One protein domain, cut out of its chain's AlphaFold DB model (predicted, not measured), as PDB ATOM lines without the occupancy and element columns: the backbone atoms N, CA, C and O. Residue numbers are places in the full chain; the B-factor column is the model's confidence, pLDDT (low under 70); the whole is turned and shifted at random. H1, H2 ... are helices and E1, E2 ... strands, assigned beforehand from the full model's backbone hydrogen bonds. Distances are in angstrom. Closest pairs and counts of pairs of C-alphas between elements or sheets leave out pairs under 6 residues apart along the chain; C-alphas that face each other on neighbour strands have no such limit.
ATOM      1  N   PRO A  45     336.231 340.406 297.371       51.12
ATOM      2  CA  PRO A  45     336.161 340.092 298.800       51.12
ATOM      3  C   PRO A  45     336.858 341.143 299.673       51.12
ATOM      4  O   PRO A  45     336.338 341.590 300.691       51.12
ATOM      5  N   CYS A  46     337.998 341.625 299.204       53.03
ATOM      6  CA  CYS A  46     338.859 342.531 299.926       53.03
ATOM      7  C   CYS A  46     338.357 344.000 299.881       53.03
ATOM      8  O   CYS A  46     338.625 344.746 300.823       53.03
ATOM      9  N   THR A  47     337.499 344.393 298.920       57.84
ATOM     10  CA  THR A  47     336.767 345.682 298.985       57.84
ATOM     11  C   THR A  47     335.650 345.664 300.033       57.84
ATOM     12  O   THR A  47     335.299 346.706 300.583       57.84
ATOM     13  N   LEU A  48     335.139 344.475 300.366       70.12
ATOM     14  CA  LEU A  48     334.197 344.248 301.465       70.12
ATOM     15  C   LEU A  48     334.890 343.869 302.787       70.12
ATOM     16  O   LEU A  48     334.218 343.699 303.801       70.12
ATOM     17  N   GLY A  49     336.222 343.741 302.791       72.25
ATOM     18  CA  GLY A  49     337.004 343.296 303.950       72.25
ATOM     19  C   GLY A  49     336.841 341.811 304.301       72.25
ATOM     20  O   GLY A  49     337.264 341.391 305.374       72.25
ATOM     21  N   ILE A  50     336.241 341.010 303.418       80.88
ATOM     22  CA  ILE A  50     336.038 339.571 303.596       80.88
ATOM     23  C   ILE A  50     337.213 338.831 302.962       80.88
ATOM     24  O   ILE A  50     337.477 338.970 301.775       80.88
ATOM     25  N   VAL A  51     337.917 338.007 303.732       84.81
ATOM     26  CA  VAL A  51     339.059 337.227 303.247       84.81
ATOM     27  C   VAL A  51     338.826 335.746 303.540       84.81
ATOM     28  O   VAL A  51     338.849 335.345 304.708       84.81
ATOM     29  N   PRO A  52     338.628 334.904 302.508       86.31
ATOM     30  CA  PRO A  52     338.478 333.464 302.689       86.31
ATOM     31  C   PRO A  52     339.638 332.836 303.480       86.31
ATOM     32  O   PRO A  52     340.814 333.075 303.192       86.31
ATOM     33  N   GLY A  53     339.295 332.023 304.479       84.31
ATOM     34  CA  GLY A  53     340.201 331.370 305.429       84.31
ATOM     35  C   GLY A  53     340.522 332.204 306.673       84.31
ATOM     36  O   GLY A  53     341.053 331.657 307.643       84.31
ATOM     37  N   ILE A  54     340.188 333.500 306.662       86.88
ATOM     38  CA  ILE A  54     340.472 334.447 307.749       86.88
ATOM     39  C   ILE A  54     339.173 334.970 308.359       86.88
ATOM     40  O   ILE A  54     338.972 334.799 309.557       86.88
ATOM     41  N   SER A  55     338.301 335.578 307.550       88.19
ATOM     42  CA  SER A  55     337.063 336.193 308.031       88.19
ATOM     43  C   SER A  55     336.104 335.154 308.589       88.19
ATOM     44  O   SER A  55     335.881 334.098 307.980       88.19
ATOM     45  N   ASP A  56     335.520 335.481 309.734       89.69
ATOM     46  CA  ASP A  56     334.499 334.665 310.364       89.69
ATOM     47  C   ASP A  56     333.090 335.035 309.876       89.69
ATOM     48  O   ASP A  56     332.858 335.985 309.122       89.69
ATOM     49  N   ARG A  57     332.117 334.233 310.291       87.00
ATOM     50  CA  ARG A  57     330.709 334.428 309.970       87.00
ATOM     51  C   ARG A  57     330.136 335.716 310.546       87.00
ATOM     52  O   ARG A  57     329.263 336.303 309.906       87.00
ATOM     53  N   ALA A  58     330.581 336.142 311.723       86.94
ATOM     54  CA  ALA A  58     330.068 337.344 312.367       86.94
ATOM     55  C   ALA A  58     330.482 338.594 311.578       86.94
ATOM     56  O   ALA A  58     329.632 339.434 311.286       86.94
ATOM     57  N   ASP A  59     331.737 338.654 311.133       86.81
ATOM     58  CA  ASP A  59     332.275 339.705 310.272       86.81
ATOM     59  C   ASP A  59     331.503 339.787 308.953       86.81
ATOM     60  O   ASP A  59     331.051 340.861 308.553       86.81
ATOM     61  N   VAL A  60     331.291 338.643 308.291       85.56
ATOM     62  CA  VAL A  60     330.504 338.598 307.050       85.56
ATOM     63  C   VAL A  60     329.074 339.068 307.288       85.56
ATOM     64  O   VAL A  60     328.558 339.862 306.505       85.56
ATOM     65  N   THR A  61     328.437 338.628 308.372       84.75
ATOM     66  CA  THR A  61     327.071 339.046 308.715       84.75
ATOM     67  C   THR A  61     327.004 340.560 308.923       84.75
ATOM     68  O   THR A  61     326.146 341.216 308.338       84.75
ATOM     69  N   ALA A  62     327.962 341.143 309.649       85.00
ATOM     70  CA  ALA A  62     328.031 342.585 309.871       85.00
ATOM     71  C   ALA A  62     328.259 343.378 308.571       85.00
ATOM     72  O   ALA A  62     327.725 344.478 308.403       85.00
ATOM     73  N   VAL A  63     329.045 342.839 307.631       82.44
ATOM     74  CA  VAL A  63     329.208 343.434 306.297       82.44
ATOM     75  C   VAL A  63     327.883 343.403 305.542       82.44
ATOM     76  O   VAL A  63     327.454 344.444 305.053       82.44
ATOM     77  N   ILE A  64     327.215 342.249 305.496       79.62
ATOM     78  CA  ILE A  64     325.930 342.053 304.811       79.62
ATOM     79  C   ILE A  64     324.859 343.016 305.337       79.62
ATOM     80  O   ILE A  64     324.168 343.666 304.551       79.62
ATOM     81  N   GLU A  65     324.749 343.154 306.658       81.31
ATOM     82  CA  GLU A  65     323.825 344.097 307.298       81.31
ATOM     83  C   GLU A  65     324.106 345.548 306.888       81.31
ATOM     84  O   GLU A  65     323.178 346.342 306.729       81.31
ATOM     85  N   ARG A  66     325.380 345.895 306.664       79.56
ATOM     86  CA  ARG A  66     325.798 347.240 306.257       79.56
ATOM     87  C   ARG A  66     325.523 347.537 304.784       79.56
ATOM     88  O   ARG A  66     325.136 348.661 304.476       79.56
ATOM     89  N   VAL A  67     325.756 346.585 303.873       71.75
ATOM     90  CA  VAL A  67     325.513 346.802 302.430       71.75
ATOM     91  C   VAL A  67     324.030 346.743 302.053       71.75
ATOM     92  O   VAL A  67     323.644 347.331 301.044       71.75
ATOM     93  N   GLY A  68     323.185 346.117 302.877       63.00
ATOM     94  CA  GLY A  68     321.756 345.961 302.596       63.00
ATOM     95  C   GLY A  68     321.483 344.970 301.453       63.00
ATOM     96  O   GLY A  68     322.392 344.537 300.760       63.00
ATOM     97  N   GLY A  69     320.217 344.572 301.259       61.81
ATOM     98  CA  GLY A  69     319.843 343.604 300.207       61.81
ATOM     99  C   GLY A  69     319.930 342.127 300.620       61.81
ATOM    100  O   GLY A  69     320.198 341.257 299.793       61.81
ATOM    101  N   TYR A  70     319.706 341.844 301.903       61.69
ATOM    102  CA  TYR A  70     319.796 340.509 302.485       61.69
ATOM    103  C   TYR A  70     318.653 339.579 302.063       61.69
ATOM    104  O   TYR A  70     317.482 339.869 302.312       61.69
ATOM    105  N   THR A  71     319.028 338.409 301.549       56.97
ATOM    106  CA  THR A  71     318.157 337.238 301.482       56.97
ATOM    107  C   THR A  71     318.945 336.077 302.070       56.97
ATOM    108  O   THR A  71     319.612 335.344 301.342       56.97
ATOM    109  N   SER A  72     318.931 335.905 303.396       53.84
ATOM    110  CA  SER A  72     319.446 334.646 303.928       53.84
ATOM    111  C   SER A  72     318.486 333.541 303.579       53.84
ATOM    112  O   SER A  72     317.374 333.446 304.096       53.84
ATOM    113  N   ASP A  73     318.987 332.661 302.732       54.28
ATOM    114  CA  ASP A  73     318.545 331.295 302.758       54.28
ATOM    115  C   ASP A  73     319.058 330.648 304.056       54.28
ATOM    116  O   ASP A  73     320.144 330.070 304.110       54.28
ATOM    117  N   GLN A  74     318.300 330.803 305.148       51.81
ATOM    118  CA  GLN A  74     318.608 330.170 306.438       51.81
ATOM    119  C   GLN A  74     318.503 328.639 306.374       51.81
ATOM    120  O   GLN A  74     318.813 327.966 307.356       51.81
ATOM    121  N   THR A  75     318.068 328.060 305.247       51.69
ATOM    122  CA  THR A  75     317.925 326.604 305.125       51.69
ATOM    123  C   THR A  75     319.271 325.890 305.078       51.69
ATOM    124  O   THR A  75     319.346 324.721 305.458       51.69
ATOM    125  N   THR A  76     320.347 326.586 304.686       64.31
ATOM    126  CA  THR A  76     321.692 326.007 304.669       64.31
ATOM    127  C   THR A  76     322.602 326.767 305.633       64.31
ATOM    128  O   THR A  76     323.093 327.842 305.296       64.31
ATOM    129  N   PRO A  77     322.906 326.222 306.827       70.94
ATOM    130  CA  PRO A  77     323.734 326.915 307.811       70.94
ATOM    131  C   PRO A  77     325.173 327.113 307.334       70.94
ATOM    132  O   PRO A  77     325.942 327.766 308.024       70.94
ATOM    133  N   THR A  78     325.568 326.546 306.197       82.00
ATOM    134  CA  THR A  78     326.903 326.668 305.613       82.00
ATOM    135  C   THR A  78     327.017 327.802 304.600       82.00
ATOM    136  O   THR A  78     328.102 328.004 304.071       82.00
ATOM    137  N   ARG A  79     325.948 328.556 304.309       84.81
ATOM    138  CA  ARG A  79     325.987 329.624 303.301       84.81
ATOM    139  C   ARG A  79     325.253 330.878 303.750       84.81
ATOM    140  O   ARG A  79     324.305 330.837 304.525       84.81
ATOM    141  N   SER A  80     325.695 332.020 303.246       85.50
ATOM    142  CA  SER A  80     324.957 333.279 303.322       85.50
ATOM    143  C   SER A  80     324.976 333.952 301.968       85.50
ATOM    144  O   SER A  80     326.027 334.047 301.341       85.50
ATOM    145  N   ALA A  81     323.806 334.401 301.526       86.44
ATOM    146  CA  ALA A  81     323.621 335.038 300.237       86.44
ATOM    147  C   ALA A  81     323.042 336.443 300.402       86.44
ATOM    148  O   ALA A  81     322.263 336.711 301.319       86.44
ATOM    149  N   PHE A  82     323.446 337.353 299.527       85.88
ATOM    150  CA  PHE A  82     322.976 338.735 299.527       85.88
ATOM    151  C   PHE A  82     323.200 339.371 298.161       85.88
ATOM    152  O   PHE A  82     324.013 338.893 297.371       85.88
ATOM    153  N   SER A  83     322.489 340.460 297.887       85.44
ATOM    154  CA  SER A  83     322.689 341.237 296.667       85.44
ATOM    155  C   SER A  83     323.347 342.575 296.978       85.44
ATOM    156  O   SER A  83     322.957 343.260 297.919       85.44
ATOM    157  N   LEU A  84     324.317 342.977 296.159       82.38
ATOM    158  CA  LEU A  84     324.847 344.339 296.169       82.38
ATOM    159  C   LEU A  84     324.005 345.197 295.230       82.38
ATOM    160  O   LEU A  84     323.851 344.860 294.054       82.38
ATOM    161  N   ARG A  85     323.481 346.309 295.745       81.62
ATOM    162  CA  ARG A  85     322.579 347.209 295.017       81.62
ATOM    163  C   ARG A  85     323.259 348.507 294.613       81.62
ATOM    164  O   ARG A  85     324.156 348.992 295.299       81.62
ATOM    165  N   ASP A  86     322.801 349.090 293.510       77.31
ATOM    166  CA  ASP A  86     323.157 350.456 293.145       77.31
ATOM    167  C   ASP A  86     322.407 351.498 293.999       77.31
ATOM    168  O   ASP A  86     321.567 351.180 294.845       77.31
ATOM    169  N   ARG A  87     322.692 352.784 293.759       73.31
ATOM    170  CA  ARG A  87     322.025 353.900 294.456       73.31
ATOM    171  C   ARG A  87     320.526 353.999 294.167       73.31
ATOM    172  O   ARG A  87     319.811 354.622 294.947       73.31
ATOM    173  N   ALA A  88     320.067 353.442 293.051       79.00
ATOM    174  CA  ALA A  88     318.656 353.380 292.696       79.00
ATOM    175  C   ALA A  88     317.951 352.165 293.333       79.00
ATOM    176  O   ALA A  88     316.738 352.029 293.196       79.00
ATOM    177  N   GLY A  89     318.686 351.305 294.049       76.75
ATOM    178  CA  GLY A  89     318.171 350.100 294.693       76.75
ATOM    179  C   GLY A  89     318.104 348.875 293.776       76.75
ATOM    180  O   GLY A  89     317.526 347.868 294.178       76.75
ATOM    181  N   SER A  90     318.684 348.937 292.575       81.81
ATOM    182  CA  SER A  90     318.724 347.816 291.629       81.81
ATOM    183  C   SER A  90     319.843 346.846 291.986       81.81
ATOM    184  O   SER A  90     320.968 347.274 292.244       81.81
ATOM    185  N   ASP A  91     319.562 345.541 291.976       83.44
ATOM    186  CA  ASP A  91     320.573 344.516 292.252       83.44
ATOM    187  C   ASP A  91     321.615 344.458 291.115       83.44
ATOM    188  O   ASP A  91     321.296 344.147 289.966       83.44
ATOM    189  N   LEU A  92     322.875 344.754 291.439       83.00
ATOM    190  CA  LEU A  92     324.005 344.701 290.506       83.00
ATOM    191  C   LEU A  92     324.691 343.335 290.521       83.00
ATOM    192  O   LEU A  92     325.007 342.763 289.472       83.00
ATOM    193  N   PHE A  93     324.911 342.819 291.729       86.88
ATOM    194  CA  PHE A  93     325.619 341.572 291.967       86.88
ATOM    195  C   PHE A  93     324.852 340.712 292.958       86.88
ATOM    196  O   PHE A  93     324.277 341.232 293.910       86.88
ATOM    197  N   PHE A  94     324.904 339.403 292.763       87.94
ATOM    198  CA  PHE A  94     324.541 338.420 293.772       87.94
ATOM    199  C   PHE A  94     325.826 337.883 294.388       87.94
ATOM    200  O   PHE A  94     326.809 337.675 293.682       87.94
ATOM    201  N   VAL A  95     325.844 337.686 295.695       87.75
ATOM    202  CA  VAL A  95     327.033 337.297 296.445       87.75
ATOM    203  C   VAL A  95     326.688 336.131 297.349       87.75
ATOM    204  O   VAL A  95     325.644 336.140 297.998       87.75
ATOM    205  N   VAL A  96     327.577 335.144 297.415       89.12
ATOM    206  CA  VAL A  96     327.480 334.008 298.331       89.12
ATOM    207  C   VAL A  96     328.789 333.877 299.092       89.12
ATOM    208  O   VAL A  96     329.857 333.732 298.499       89.12
ATOM    209  N   ALA A  97     328.690 333.895 300.416       88.69
ATOM    210  CA  ALA A  97     329.738 333.456 301.319       88.69
ATOM    211  C   ALA A  97     329.440 332.014 301.740       88.69
ATOM    212  O   ALA A  97     328.403 331.733 302.345       88.69
ATOM    213  N   ASP A  98     330.340 331.102 301.400       88.81
ATOM    214  CA  ASP A  98     330.290 329.707 301.811       88.81
ATOM    215  C   ASP A  98     331.223 329.518 303.017       88.81
ATOM    216  O   ASP A  98     332.394 329.893 302.971       88.81
ATOM    217  N   PHE A  99     330.699 328.964 304.109       87.00
ATOM    218  CA  PHE A  99     331.379 328.778 305.392       87.00
ATOM    219  C   PHE A  99     331.952 327.368 305.576       87.00
ATOM    220  O   PHE A  99     332.148 326.919 306.701       87.00
ATOM    221  N   ASN A 100     332.231 326.638 304.498       77.19
ATOM    222  CA  ASN A 100     332.794 325.286 304.562       77.19
ATOM    223  C   ASN A 100     334.311 325.258 304.869       77.19
ATOM    224  O   ASN A 100     335.061 324.535 304.216       77.19
ATOM    225  N   PHE A 101     334.793 326.024 305.855       77.94
ATOM    226  CA  PHE A 101     336.199 326.005 306.282       77.94
ATOM    227  C   PHE A 101     336.344 325.501 307.719       77.94
ATOM    228  O   PHE A 101     335.753 326.107 308.601       77.94
ATOM    229  N   ALA A 102     337.150 324.443 307.924       68.12
ATOM    230  CA  ALA A 102     337.631 323.803 309.171       68.12
ATOM    231  C   ALA A 102     336.641 323.597 310.347       68.12
ATOM    232  O   ALA A 102     336.535 322.494 310.870       68.12
ATOM    233  N   ASP A 103     335.954 324.648 310.777       70.38
ATOM    234  CA  ASP A 103     335.050 324.766 311.923       70.38
ATOM    235  C   ASP A 103     333.612 325.161 311.524       70.38
ATOM    236  O   ASP A 103     332.728 325.252 312.379       70.38
ATOM    237  N   GLY A 104     333.357 325.416 310.236       74.19
ATOM    238  CA  GLY A 104     332.064 325.912 309.763       74.19
ATOM    239  C   GLY A 104     331.815 327.391 310.091       74.19
ATOM    240  O   GLY A 104     330.736 327.912 309.803       74.19
ATOM    241  N   GLN A 105     332.772 328.068 310.729       80.50
ATOM    242  CA  GLN A 105     332.654 329.448 311.202       80.50
ATOM    243  C   GLN A 105     333.373 330.427 310.286       80.50
ATOM    244  O   GLN A 105     332.975 331.585 310.216       80.50
ATOM    245  N   ARG A 106     334.404 329.981 309.568       88.19
ATOM    246  CA  ARG A 106     335.150 330.826 308.630       88.19
ATOM    247  C   ARG A 106     334.683 330.663 307.199       88.19
ATOM    248  O   ARG A 106     334.222 329.600 306.786       88.19
ATOM    249  N   VAL A 107     334.846 331.731 306.427       87.94
ATOM    250  CA  VAL A 107     334.550 331.736 304.993       87.94
ATOM    251  C   VAL A 107     335.520 330.798 304.275       87.94
ATOM    252  O   VAL A 107     336.723 331.045 304.254       87.94
ATOM    253  N   GLY A 108     335.009 329.733 303.671       88.31
ATOM    254  CA  GLY A 108     335.754 328.852 302.775       88.31
ATOM    255  C   GLY A 108     335.824 329.395 301.352       88.31
ATOM    256  O   GLY A 108     336.880 329.327 300.724       88.31
ATOM    257  N   ALA A 109     334.736 329.986 300.861       89.19
ATOM    258  CA  ALA A 109     334.695 330.611 299.545       89.19
ATOM    259  C   ALA A 109     333.797 331.848 299.540       89.19
ATOM    260  O   ALA A 109     332.821 331.938 300.283       89.19
ATOM    261  N   PHE A 110     334.145 332.802 298.686       88.56
ATOM    262  CA  PHE A 110     333.377 334.011 298.458       88.56
ATOM    263  C   PHE A 110     333.168 334.189 296.960       88.56
ATOM    264  O   PHE A 110     334.132 334.403 296.219       88.56
ATOM    265  N   THR A 111     331.917 334.091 296.529       90.00
ATOM    266  CA  THR A 111     331.539 334.057 295.117       90.00
ATOM    267  C   THR A 111     330.624 335.229 294.798       90.00
ATOM    268  O   THR A 111     329.701 335.534 295.550       90.00
ATOM    269  N   VAL A 112     330.885 335.894 293.678       89.19
ATOM    270  CA  VAL A 112     330.171 337.086 293.225       89.19
ATOM    271  C   VAL A 112     329.720 336.863 291.790       89.19
ATOM    272  O   VAL A 112     330.542 336.679 290.895       89.19
ATOM    273  N   TRP A 113     328.413 336.900 291.568       90.44
ATOM    274  CA  TRP A 113     327.777 336.820 290.262       90.44
ATOM    275  C   TRP A 113     327.328 338.200 289.829       90.44
ATOM    276  O   TRP A 113     326.704 338.944 290.582       90.44
ATOM    277  N   ARG A 114     327.568 338.509 288.566       88.94
ATOM    278  CA  ARG A 114     326.987 339.670 287.911       88.94
ATOM    279  C   ARG A 114     325.536 339.378 287.534       88.94
ATOM    280  O   ARG A 114     325.277 338.415 286.816       88.94
ATOM    281  N   LEU A 115     324.606 340.227 287.972       86.69
ATOM    282  CA  LEU A 115     323.178 340.086 287.652       86.69
ATOM    283  C   LEU A 115     322.752 340.906 286.432       86.69
ATOM    284  O   LEU A 115     321.834 340.519 285.714       86.69
ATOM    285  N   VAL A 116     323.426 342.029 286.178       84.75
ATOM    286  CA  VAL A 116     323.059 342.975 285.116       84.75
ATOM    287  C   VAL A 116     324.242 343.322 284.218       84.75
ATOM    288  O   VAL A 116     325.402 343.342 284.630       84.75
ATOM    289  N   ALA A 117     323.954 343.627 282.953       77.19
ATOM    290  CA  ALA A 117     324.968 343.879 281.931       77.19
ATOM    291  C   ALA A 117     325.764 345.188 282.127       77.19
ATOM    292  O   ALA A 117     326.766 345.394 281.456       77.19
ATOM    293  N   ASN A 118     325.377 346.074 283.035       77.31
ATOM    294  CA  ASN A 118     326.140 347.280 283.375       77.31
ATOM    295  C   ASN A 118     326.955 347.139 284.670       77.31
ATOM    296  O   ASN A 118     327.749 348.022 284.974       77.31
ATOM    297  N   ALA A 119     326.769 346.057 285.426       81.31
ATOM    298  CA  ALA A 119     327.588 345.761 286.591       81.31
ATOM    299  C   ALA A 119     328.929 345.177 286.129       81.31
ATOM    300  O   ALA A 119     328.954 344.252 285.316       81.31
ATOM    301  N   ASP A 120     330.036 345.734 286.607       82.88
ATOM    302  CA  ASP A 120     331.373 345.400 286.129       82.88
ATOM    303  C   ASP A 120     332.165 344.663 287.224       82.88
ATOM    304  O   ASP A 120     332.496 345.210 288.273       82.88
ATOM    305  N   LEU A 121     332.405 343.368 286.990       84.25
ATOM    306  CA  LEU A 121     333.291 342.530 287.809       84.25
ATOM    307  C   LEU A 121     334.739 342.600 287.317       84.25
ATOM    308  O   LEU A 121     335.551 341.797 287.753       84.25
ATOM    309  N   GLY A 122     335.049 343.498 286.388       86.50
ATOM    310  CA  GLY A 122     336.270 343.497 285.608       86.50
ATOM    311  C   GLY A 122     336.176 342.612 284.367       86.50
ATOM    312  O   GLY A 122     335.168 341.968 284.046       86.50
ATOM    313  N   GLN A 123     337.289 342.569 283.659       87.62
ATOM    314  CA  GLN A 123     337.492 341.837 282.419       87.62
ATOM    315  C   GLN A 123     338.719 340.933 282.532       87.62
ATOM    316  O   GLN A 123     339.559 341.073 283.420       87.62
ATOM    317  N   LEU A 124     338.846 339.991 281.602       86.94
ATOM    318  CA  LEU A 124     339.964 339.051 281.591       86.94
ATOM    319  C   LEU A 124     341.341 339.745 281.585       86.94
ATOM    320  O   LEU A 124     342.265 339.279 282.244       86.94
ATOM    321  N   SER A 125     341.489 340.869 280.883       82.94
ATOM    322  CA  SER A 125     342.741 341.638 280.886       82.94
ATOM    323  C   SER A 125     343.119 342.184 282.256       82.94
ATOM    324  O   SER A 125     344.312 342.253 282.523       82.94
ATOM    325  N   ASP A 126     342.169 342.490 283.138       81.31
ATOM    326  CA  ASP A 126     342.489 342.984 284.482       81.31
ATOM    327  C   ASP A 126     343.221 341.901 285.289       81.31
ATOM    328  O   ASP A 126     344.230 342.169 285.940       81.31
ATOM    329  N   LEU A 127     342.779 340.644 285.158       79.94
ATOM    330  CA  LEU A 127     343.435 339.491 285.781       79.94
ATOM    331  C   LEU A 127     344.841 339.263 285.212       79.94
ATOM    332  O   LEU A 127     345.788 339.003 285.953       79.94
ATOM    333  N   LEU A 128     344.995 339.392 283.896       78.69
ATOM    334  CA  LEU A 128     346.271 339.152 283.219       78.69
ATOM    335  C   LEU A 128     347.287 340.269 283.473       78.69
ATOM    336  O   LEU A 128     348.471 339.991 283.656       78.69
ATOM    337  N   LEU A 129     346.837 341.526 283.509       68.25
ATOM    338  CA  LEU A 129     347.665 342.690 283.833       68.25
ATOM    339  C   LEU A 129     348.131 342.664 285.290       68.25
ATOM    340  O   LEU A 129     349.241 343.106 285.578       68.25
ATOM    341  N   ALA A 130     347.338 342.079 286.191       66.62
ATOM    342  CA  ALA A 130     347.751 341.792 287.564       66.62
ATOM    343  C   ALA A 130     348.809 340.669 287.670       66.62
ATOM    344  O   ALA A 130     349.202 340.288 288.771       66.62
ATOM    345  N   GLY A 131     349.291 340.136 286.541       66.75
ATOM    346  CA  GLY A 131     350.336 339.116 286.486       66.75
ATOM    347  C   GLY A 131     349.829 337.696 286.723       66.75
ATOM    348  O   GLY A 131     350.632 336.762 286.782       66.75
ATOM    349  N   TYR A 132     348.513 337.496 286.836       71.88
ATOM    350  CA  TYR A 132     347.959 336.159 286.973       71.88
ATOM    351  C   TYR A 132     347.951 335.447 285.622       71.88
ATOM    352  O   TYR A 132     347.301 335.870 284.669       71.88
ATOM    353  N   THR A 133     348.645 334.315 285.553       79.00
ATOM    354  CA  THR A 133     348.499 333.368 284.443       79.00
ATOM    355  C   THR A 133     347.452 332.322 284.829       79.00
ATOM    356  O   THR A 133     347.499 331.847 285.966       79.00
ATOM    357  N   PRO A 134     346.513 331.954 283.936       86.12
ATOM    358  CA  PRO A 134     345.582 330.872 284.224       86.12
ATOM    359  C   PRO A 134     346.328 329.554 284.468       86.12
ATOM    360  O   PRO A 134     347.136 329.137 283.636       86.12
ATOM    361  N   ASN A 135     346.024 328.877 285.572       85.50
ATOM    362  CA  ASN A 135     346.521 327.528 285.846       85.50
ATOM    363  C   ASN A 135     345.721 326.494 285.050       85.50
ATOM    364  O   ASN A 135     346.287 325.570 284.463       85.50
ATOM    365  N   ARG A 136     344.394 326.666 285.022       88.69
ATOM    366  CA  ARG A 136     343.448 325.774 284.348       88.69
ATOM    367  C   ARG A 136     342.503 326.588 283.485       88.69
ATOM    368  O   ARG A 136     342.080 327.679 283.865       88.69
ATOM    369  N   VAL A 137     342.155 326.038 282.324       89.44
ATOM    370  CA  VAL A 137     341.168 326.619 281.409       89.44
ATOM    371  C   VAL A 137     340.148 325.552 281.078       89.44
ATOM    372  O   VAL A 137     340.452 324.564 280.410       89.44
ATOM    373  N   ILE A 138     338.924 325.759 281.533       90.81
ATOM    374  CA  ILE A 138     337.856 324.772 281.471       90.81
ATOM    375  C   ILE A 138     336.726 325.382 280.662       90.81
ATOM    376  O   ILE A 138     336.262 326.480 280.945       90.81
ATOM    377  N   ARG A 139     336.293 324.691 279.618       88.81
ATOM    378  CA  ARG A 139     335.271 325.185 278.693       88.81
ATOM    379  C   ARG A 139     334.082 324.252 278.641       88.81
ATOM    380  O   ARG A 139     334.249 323.048 278.810       88.81
ATOM    381  N   SER A 140     332.907 324.795 278.345       89.75
ATOM    382  CA  SER A 140     331.737 323.987 278.019       89.75
ATOM    383  C   SER A 140     332.007 323.108 276.795       89.75
ATOM    384  O   SER A 140     332.728 323.509 275.874       89.75
ATOM    385  N   CYS A 141     331.401 321.925 276.771       88.62
ATOM    386  CA  CYS A 141     331.440 321.033 275.614       88.62
ATOM    387  C   CYS A 141     330.865 321.684 274.345       88.62
ATOM    388  O   CYS A 141     330.119 322.666 274.393       88.62
ATOM    389  N   GLU A 142     331.223 321.124 273.190       83.75
ATOM    390  CA  GLU A 142     330.667 321.546 271.905       83.75
ATOM    391  C   GLU A 142     329.139 321.365 271.880       83.75
ATOM    392  O   GLU A 142     328.604 320.435 272.479       83.75
ATOM    393  N   GLY A 143     328.428 322.292 271.233       81.50
ATOM    394  CA  GLY A 143     326.961 322.306 271.181       81.50
ATOM    395  C   GLY A 143     326.261 322.948 272.388       81.50
ATOM    396  O   GLY A 143     325.067 323.222 272.306       81.50
ATOM    397  N   VAL A 144     326.974 323.255 273.479       81.38
ATOM    398  CA  VAL A 144     326.406 323.987 274.626       81.38
ATOM    399  C   VAL A 144     326.357 325.488 274.323       81.38
ATOM    400  O   VAL A 144     327.391 326.110 274.063       81.38
ATOM    401  N   LEU A 145     325.154 326.073 274.375       82.88
ATOM    402  CA  LEU A 145     324.909 327.508 274.207       82.88
ATOM    403  C   LEU A 145     324.145 328.085 275.420       82.88
ATOM    404  O   LEU A 145     323.181 327.459 275.862       82.88
ATOM    405  N   PRO A 146     324.525 329.273 275.942       85.81
ATOM    406  CA  PRO A 146     325.715 330.046 275.571       85.81
ATOM    407  C   PRO A 146     327.002 329.276 275.896       85.81
ATOM    408  O   PRO A 146     327.020 328.463 276.819       85.81
ATOM    409  N   ARG A 147     328.075 329.523 275.132       88.19
ATOM    410  CA  ARG A 147     329.381 328.919 275.420       88.19
ATOM    411  C   ARG A 147     329.885 329.474 276.743       88.19
ATOM    412  O   ARG A 147     329.755 330.667 277.010       88.19
ATOM    413  N   GLN A 148     330.465 328.615 277.562       91.25
ATOM    414  CA  GLN A 148     330.932 328.981 278.891       91.25
ATOM    415  C   GLN A 148     332.407 328.638 279.018       91.25
ATOM    416  O   GLN A 148     332.882 327.642 278.464       91.25
ATOM    417  N   MET A 149     333.138 329.466 279.746       90.88
ATOM    418  CA  MET A 149     334.526 329.206 280.074       90.88
ATOM    419  C   MET A 149     334.792 329.632 281.500       90.88
ATOM    420  O   MET A 149     334.349 330.686 281.934       90.88
ATOM    421  N   ALA A 150     335.549 328.819 282.208       92.19
ATOM    422  CA  ALA A 150     336.059 329.110 283.519       92.19
ATOM    423  C   ALA A 150     337.578 328.990 283.506       92.19
ATOM    424  O   ALA A 150     338.155 328.158 282.801       92.19
ATOM    425  N   MET A 151     338.222 329.841 284.282       90.69
ATOM    426  CA  MET A 151     339.663 329.856 284.451       90.69
ATOM    427  C   MET A 151     339.989 329.934 285.927       90.69
ATOM    428  O   MET A 151     339.343 330.685 286.656       90.69
ATOM    429  N   THR A 152     341.004 329.190 286.345       89.12
ATOM    430  CA  THR A 152     341.564 329.299 287.690       89.12
ATOM    431  C   THR A 152     342.906 330.016 287.643       89.12
ATOM    432  O   THR A 152     343.650 329.915 286.668       89.12
ATOM    433  N   PHE A 153     343.213 330.752 288.700       85.31
ATOM    434  CA  PHE A 153     344.382 331.607 288.842       85.31
ATOM    435  C   PHE A 153     344.922 331.523 290.273       85.31
ATOM    436  O   PHE A 153     344.276 330.984 291.175       85.31
ATOM    437  N   ALA A 154     346.080 332.157 290.480       79.25
ATOM    438  CA  ALA A 154     346.799 332.225 291.751       79.25
ATOM    439  C   ALA A 154     347.269 330.851 292.266       79.25
ATOM    440  O   ALA A 154     347.061 329.815 291.643       79.25
ATOM    441  N   PHE A 155     347.984 330.844 293.391       74.50
ATOM    442  CA  PHE A 155     348.461 329.606 294.006       74.50
ATOM    443  C   PHE A 155     347.279 328.697 294.373       74.50
ATOM    444  O   PHE A 155     346.299 329.193 294.927       74.50
ATOM    445  N   GLU A 156     347.377 327.399 294.061       77.12
ATOM    446  CA  GLU A 156     346.344 326.385 294.350       77.12
ATOM    447  C   GLU A 156     344.935 326.745 293.837       77.12
ATOM    448  O   GLU A 156     343.937 326.455 294.490       77.12
ATOM    449  N   ASP A 157     344.837 327.402 292.676       81.31
ATOM    450  CA  ASP A 157     343.555 327.740 292.034       81.31
ATOM    451  C   ASP A 157     342.628 328.629 292.884       81.31
ATOM    452  O   ASP A 157     341.417 328.674 292.679       81.31
ATOM    453  N   ARG A 158     343.170 329.378 293.845       82.44
ATOM    454  CA  ARG A 158     342.364 330.129 294.822       82.44
ATOM    455  C   ARG A 158     341.479 331.225 294.233       82.44
ATOM    456  O   ARG A 158     340.604 331.714 294.942       82.44
ATOM    457  N   LEU A 159     341.698 331.617 292.985       86.44
ATOM    458  CA  LEU A 159     340.856 332.557 292.261       86.44
ATOM    459  C   LEU A 159     340.258 331.850 291.046       86.44
ATOM    460  O   LEU A 159     341.006 331.387 290.192       86.44
ATOM    461  N   SER A 160     338.934 331.811 290.936       90.69
ATOM    462  CA  SER A 160     338.230 331.274 289.768       90.69
ATOM    463  C   SER A 160     337.404 332.378 289.114       90.69
ATOM    464  O   SER A 160     336.664 333.092 289.786       90.69
ATOM    465  N   ALA A 161     337.518 332.530 287.796       91.56
ATOM    466  CA  ALA A 161     336.717 333.464 287.012       91.56
ATOM    467  C   ALA A 161     335.940 332.710 285.938       91.56
ATOM    468  O   ALA A 161     336.477 331.824 285.272       91.56
ATOM    469  N   PHE A 162     334.681 333.081 285.754       93.31
ATOM    470  CA  PHE A 162     333.779 332.473 284.791       93.31
ATOM    471  C   PHE A 162     333.264 333.514 283.796       93.31
ATOM    472  O   PHE A 162     332.933 334.650 284.147       93.31
ATOM    473  N   PHE A 163     333.178 333.093 282.539       91.75
ATOM    474  CA  PHE A 163     332.914 333.908 281.367       91.75
ATOM    475  C   PHE A 163     331.806 333.271 280.526       91.75
ATOM    476  O   PHE A 163     331.867 332.090 280.170       91.75
ATOM    477  N   LEU A 164     330.821 334.083 280.147       90.88
ATOM    478  CA  LEU A 164     329.846 333.747 279.114       90.88
ATOM    479  C   LEU A 164     330.357 334.253 277.764       90.88
ATOM    480  O   LEU A 164     330.572 335.449 277.575       90.88
ATOM    481  N   LEU A 165     330.547 333.341 276.817       88.06
ATOM    482  CA  LEU A 165     331.177 333.617 275.532       88.06
ATOM    483  C   LEU A 165     330.124 333.649 274.423       88.06
ATOM    484  O   LEU A 165     329.412 332.669 274.196       88.06
ATOM    485  N   ARG A 166     330.051 334.779 273.710       80.44
ATOM    486  CA  ARG A 166     329.241 334.923 272.488       80.44
ATOM    487  C   ARG A 166     330.082 334.643 271.246       80.44
ATOM    488  O   ARG A 166     329.889 333.623 270.595       80.44
ATOM    489  N   ASP A 167     331.087 335.483 271.008       72.88
ATOM    490  CA  ASP A 167     331.883 335.460 269.769       72.88
ATOM    491  C   ASP A 167     333.273 334.825 269.942       72.88
ATOM    492  O   ASP A 167     334.020 334.634 268.982       72.88
ATOM    493  N   GLY A 168     333.625 334.486 271.183       80.25
ATOM    494  CA  GLY A 168     334.930 333.967 271.570       80.25
ATOM    495  C   GLY A 168     335.412 334.582 272.877       80.25
ATOM    496  O   GLY A 168     334.677 335.305 273.545       80.25
ATOM    497  N   LEU A 169     336.654 334.266 273.230       85.56
ATOM    498  CA  LEU A 169     337.348 334.823 274.383       85.56
ATOM    499  C   LEU A 169     338.350 335.878 273.899       85.56
ATOM    500  O   LEU A 169     339.180 335.588 273.039       85.56
ATOM    501  N   ASN A 170     338.294 337.077 274.463       85.00
ATOM    502  CA  ASN A 170     339.238 338.165 274.215       85.00
ATOM    503  C   ASN A 170     339.614 338.863 275.543       85.00
ATOM    504  O   ASN A 170     338.945 338.649 276.555       85.00
ATOM    505  N   PRO A 171     340.665 339.700 275.575       84.44
ATOM    506  CA  PRO A 171     341.077 340.382 276.805       84.44
ATOM    507  C   PRO A 171     340.006 341.315 277.403       84.44
ATOM    508  O   PRO A 171     340.032 341.589 278.599       84.44
ATOM    509  N   GLN A 172     339.047 341.784 276.603       86.12
ATOM    510  CA  GLN A 172     337.921 342.623 277.031       86.12
ATOM    511  C   GLN A 172     336.692 341.803 277.450       86.12
ATOM    512  O   GLN A 172     335.626 342.359 277.711       86.12
ATOM    513  N   THR A 173     336.797 340.469 277.484       88.62
ATOM    514  CA  THR A 173     335.666 339.614 277.837       88.62
ATOM    515  C   THR A 173     335.340 339.835 279.310       88.62
ATOM    516  O   THR A 173     336.217 339.624 280.156       88.62
ATOM    517  N   PRO A 174     334.109 340.266 279.627       90.31
ATOM    518  CA  PRO A 174     333.767 340.635 280.983       90.31
ATOM    519  C   PRO A 174     333.587 339.392 281.849       90.31
ATOM    520  O   PRO A 174     333.030 338.374 281.418       90.31
ATOM    521  N   ILE A 175     334.012 339.503 283.100       91.31
ATOM    522  CA  ILE A 175     333.822 338.461 284.099       91.31
ATOM    523  C   ILE A 175     332.332 338.413 284.455       91.31
ATOM    524  O   ILE A 175     331.681 339.432 284.693       91.31
ATOM    525  N   SER A 176     331.758 337.213 284.417       91.62
ATOM    526  CA  SER A 176     330.347 336.972 284.751       91.62
ATOM    527  C   SER A 176     330.188 336.474 286.187       91.62
ATOM    528  O   SER A 176     329.200 336.792 286.847       91.62
ATOM    529  N   LEU A 177     331.173 335.721 286.675       92.38
ATOM    530  CA  LEU A 177     331.256 335.258 288.054       92.38
ATOM    531  C   LEU A 177     332.723 335.232 288.476       92.38
ATOM    532  O   LEU A 177     333.585 334.810 287.704       92.38
ATOM    533  N   LEU A 178     332.984 335.691 289.694       90.44
ATOM    534  CA  LEU A 178     334.297 335.670 290.323       90.44
ATOM    535  C   LEU A 178     334.217 334.969 291.676       90.44
ATOM    536  O   LEU A 178     333.328 335.260 292.471       90.44
ATOM    537  N   GLU A 179     335.140 334.061 291.942       90.31
ATOM    538  CA  GLU A 179     335.198 333.290 293.177       90.31
ATOM    539  C   GLU A 179     336.598 333.340 293.773       90.31
ATOM    540  O   GLU A 179     337.588 333.116 293.078       90.31
ATOM    541  N   VAL A 180     336.674 333.596 295.076       88.50
ATOM    542  CA  VAL A 180     337.918 333.540 295.846       88.50
ATOM    543  C   VAL A 180     337.783 332.500 296.944       88.50
ATOM    544  O   VAL A 180     336.784 332.468 297.662       88.50
ATOM    545  N   ARG A 181     338.806 331.661 297.097       86.81
ATOM    546  CA  ARG A 181     338.804 330.510 298.001       86.81
ATOM    547  C   ARG A 181     339.885 330.596 299.070       86.81
ATOM    548  O   ARG A 181     340.985 331.136 298.880       86.81
ATOM    549  N   ALA A 182     339.559 330.028 300.224       86.06
ATOM    550  CA  ALA A 182     340.509 329.772 301.286       86.06
ATOM    551  C   ALA A 182     341.540 328.721 300.823       86.06
ATOM    552  O   ALA A 182     341.231 327.905 299.949       86.06
ATOM    553  N   PRO A 183     342.759 328.713 301.389       76.31
ATOM    554  CA  PRO A 183     343.724 327.647 301.123       76.31
ATOM    555  C   PRO A 183     343.131 326.274 301.470       76.31
ATOM    556  O   PRO A 183     342.342 326.172 302.407       76.31
ATOM    557  N   ASN A 184     343.547 325.212 300.774       74.75
ATOM    558  CA  ASN A 184     343.113 323.827 301.027       74.75
ATOM    559  C   ASN A 184     341.611 323.529 300.817       74.75
ATOM    560  O   ASN A 184     341.151 322.442 301.173       74.75
ATOM    561  N   ILE A 185     340.830 324.445 300.231       76.81
ATOM    562  CA  ILE A 185     339.467 324.140 299.778       76.81
ATOM    563  C   ILE A 185     339.535 323.519 298.383       76.81
ATOM    564  O   ILE A 185     339.943 324.161 297.421       76.81
ATOM    565  N   MET A 186     339.119 322.255 298.278       64.94
ATOM    566  CA  MET A 186     339.211 321.477 297.038       64.94
ATOM    567  C   MET A 186     338.009 321.614 296.096       64.94
ATOM    568  O   MET A 186     338.091 321.196 294.942       64.94
ATOM    569  N   TYR A 187     336.887 322.163 296.566       67.75
ATOM    570  CA  TYR A 187     335.701 322.340 295.728       67.75
ATOM    571  C   TYR A 187     335.746 323.681 294.989       67.75
ATOM    572  O   TYR A 187     336.207 324.685 295.536       67.75
ATOM    573  N   ASP A 188     335.292 323.682 293.739       69.19
ATOM    574  CA  ASP A 188     335.214 324.866 292.882       69.19
ATOM    575  C   ASP A 188     333.751 325.096 292.500       69.19
ATOM    576  O   ASP A 188     333.204 324.443 291.603       69.19
ATOM    577  N   THR A 189     333.089 325.983 293.240       66.44
ATOM    578  CA  THR A 189     331.672 326.303 293.034       66.44
ATOM    579  C   THR A 189     331.460 326.997 291.689       66.44
ATOM    580  O   THR A 189     330.413 326.807 291.069       66.44
ATOM    581  N   ALA A 190     332.454 327.743 291.194       63.34
ATOM    582  CA  ALA A 190     332.399 328.362 289.874       63.34
ATOM    583  C   ALA A 190     332.379 327.306 288.755       63.34
ATOM    584  O   ALA A 190     331.563 327.401 287.832       63.34
ATOM    585  N   LEU A 191     333.221 326.272 288.861       71.44
ATOM    586  CA  LEU A 191     333.296 325.163 287.902       71.44
ATOM    587  C   LEU A 191     332.131 324.183 287.999       71.44
ATOM    588  O   LEU A 191     331.769 323.584 286.985       71.44
ATOM    589  N   GLY A 192     331.514 324.049 289.176       69.75
ATOM    590  CA  GLY A 192     330.326 323.215 289.376       69.75
ATOM    591  C   GLY A 192     329.147 323.571 288.458       69.75
ATOM    592  O   GLY A 192     328.268 322.741 288.252       69.75
ATOM    593  N   ASN A 193     329.148 324.765 287.857       65.50
ATOM    594  CA  ASN A 193     328.103 325.219 286.933       65.50
ATOM    595  C   ASN A 193     328.253 324.672 285.499       65.50
ATOM    596  O   ASN A 193     327.350 324.838 284.678       65.50
ATOM    597  N   LEU A 194     329.375 324.019 285.170       76.25
ATOM    598  CA  LEU A 194     329.617 323.439 283.848       76.25
ATOM    599  C   LEU A 194     329.171 321.967 283.810       76.25
ATOM    600  O   LEU A 194     329.962 321.068 284.080       76.25
ATOM    601  N   ASN A 195     327.922 321.709 283.401       73.44
ATOM    602  CA  ASN A 195     327.358 320.347 283.292       73.44
ATOM    603  C   ASN A 195     328.177 319.389 282.402       73.44
ATOM    604  O   ASN A 195     328.182 318.182 282.618       73.44
ATOM    605  N   CYS A 196     328.846 319.923 281.381       83.06
ATOM    606  CA  CYS A 196     329.789 319.196 280.537       83.06
ATOM    607  C   CYS A 196     330.979 320.109 280.284       83.06
ATOM    608  O   CYS A 196     330.797 321.237 279.811       83.06
ATOM    609  N   SER A 197     332.185 319.630 280.585       87.81
ATOM    610  CA  SER A 197     333.390 320.435 280.464       87.81
ATOM    611  C   SER A 197     334.559 319.692 279.832       87.81
ATOM    612  O   SER A 197     334.690 318.473 279.920       87.81
ATOM    613  N   VAL A 198     335.415 320.469 279.175       88.19
ATOM    614  CA  VAL A 198     336.701 320.032 278.641       88.19
ATOM    615  C   VAL A 198     337.766 320.954 279.206       88.19
ATOM    616  O   VAL A 198     337.685 322.173 279.048       88.19
ATOM    617  N   GLU A 199     338.776 320.374 279.843       89.81
ATOM    618  CA  GLU A 199     339.945 321.115 280.301       89.81
ATOM    619  C   GLU A 199     340.976 321.223 279.174       89.81
ATOM    620  O   GLU A 199     341.215 320.293 278.403       89.81
ATOM    621  N   SER A 200     341.570 322.401 279.054       84.12
ATOM    622  CA  SER A 200     342.582 322.731 278.062       84.12
ATOM    623  C   SER A 200     343.702 323.518 278.725       84.12
ATOM    624  O   SER A 200     343.508 324.169 279.750       84.12
ATOM    625  N   ARG A 201     344.895 323.463 278.136       82.44
ATOM    626  CA  ARG A 201     346.000 324.311 278.588       82.44
ATOM    627  C   ARG A 201     345.719 325.768 278.225       82.44
ATOM    628  O   ARG A 201     345.131 326.051 277.177       82.44
TER     629      ARG A 201
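What this domain is: This is residues 45 to 201 of the 216 residues of an uncharacterized protein of Candidatus Thermofonsia Clade 2 bacterium (UniProt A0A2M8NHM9). Eight antiparallel strands stand side by side in one long, twisted sheet, with H1 over one face at its E1 end and the short H2 just grazing the sheet near E6 and E5. The link of residues 182 to 196 leads from E7, inside the sheet, to E8 at the far edge. The printed part has 157 residues, with two named helices and eight named strands in the order H1 E1 E2 E3 H2 E4 E5 E6 E7 E8; across the sheet the order is E1 E2 E3 E7 E6 E5 E4 E8. The class is mixed, helices and strands, with 66 residues, under half, in named elements. The whole is compact, with a radius of gyration of the C-alphas of 15.6 A, and spans 41 by 39 by 31 A.

How they stand to each other: Go past residues 45 to 56, which hold no named element, to H1, residues 57 to 67. It is on one face of the sheet, making two layers, at a height of 9.8 A over the sheet; it runs along E1, residues 79 to 85, at 17 degrees on the local plane. Their closest C-alphas are those of Val 67 and Leu 84, 6.8 A apart. E1, E2 (residues 91 to 98) and E3 (residues 109 to 114) form a meander, each strand the antiparallel neighbour of the one before; look for N 82 and O 95 at 2.9 A, and N 96 and O 111 at 2.9 A. H2, residues 124 to 129, only grazes the sheet, with its residues 124 to 128. A second meander is E4 (residues 136 to 140), E5 (residues 147 to 153), E6 (residues 159 to 165) and E7 (residues 177 to 181), with N 150 and O 138 at 2.8 A, N 161 and O 151 at 2.8 A, and N 179 and O 160 at 2.8 A. E7 is also the antiparallel neighbour of E3, the last strand of the first meander, where N 112 and O 178 are 2.8 A apart, within hydrogen-bond range. E8, residues 197 to 200, is an edge strand beside E4, with N 198 and O 139 at 2.9 A. In H1 and H2 every O i to N i+4 pair is within hydrogen-bond range.

Where its parts are: Find C-alpha 57 at (330.709, 334.428, 309.970); from there H1 runs 15.4 A. E1 measures 19.7 A, E2 20.1 A, E5 20.3 A and E6 19.4 A. E8 ends at C-alpha 200, (342.582, 322.731, 278.062).

The domain as a whole: The farthest C-alphas, those of Ala 58 and Gly 143, are 44.0 A apart. The printed part has no cut. The links H1 to E1, E6 to E7 and E7 to E8 are long. Confidence is under 70 in 23 residues, among them 68 to 76 and 186 to 190.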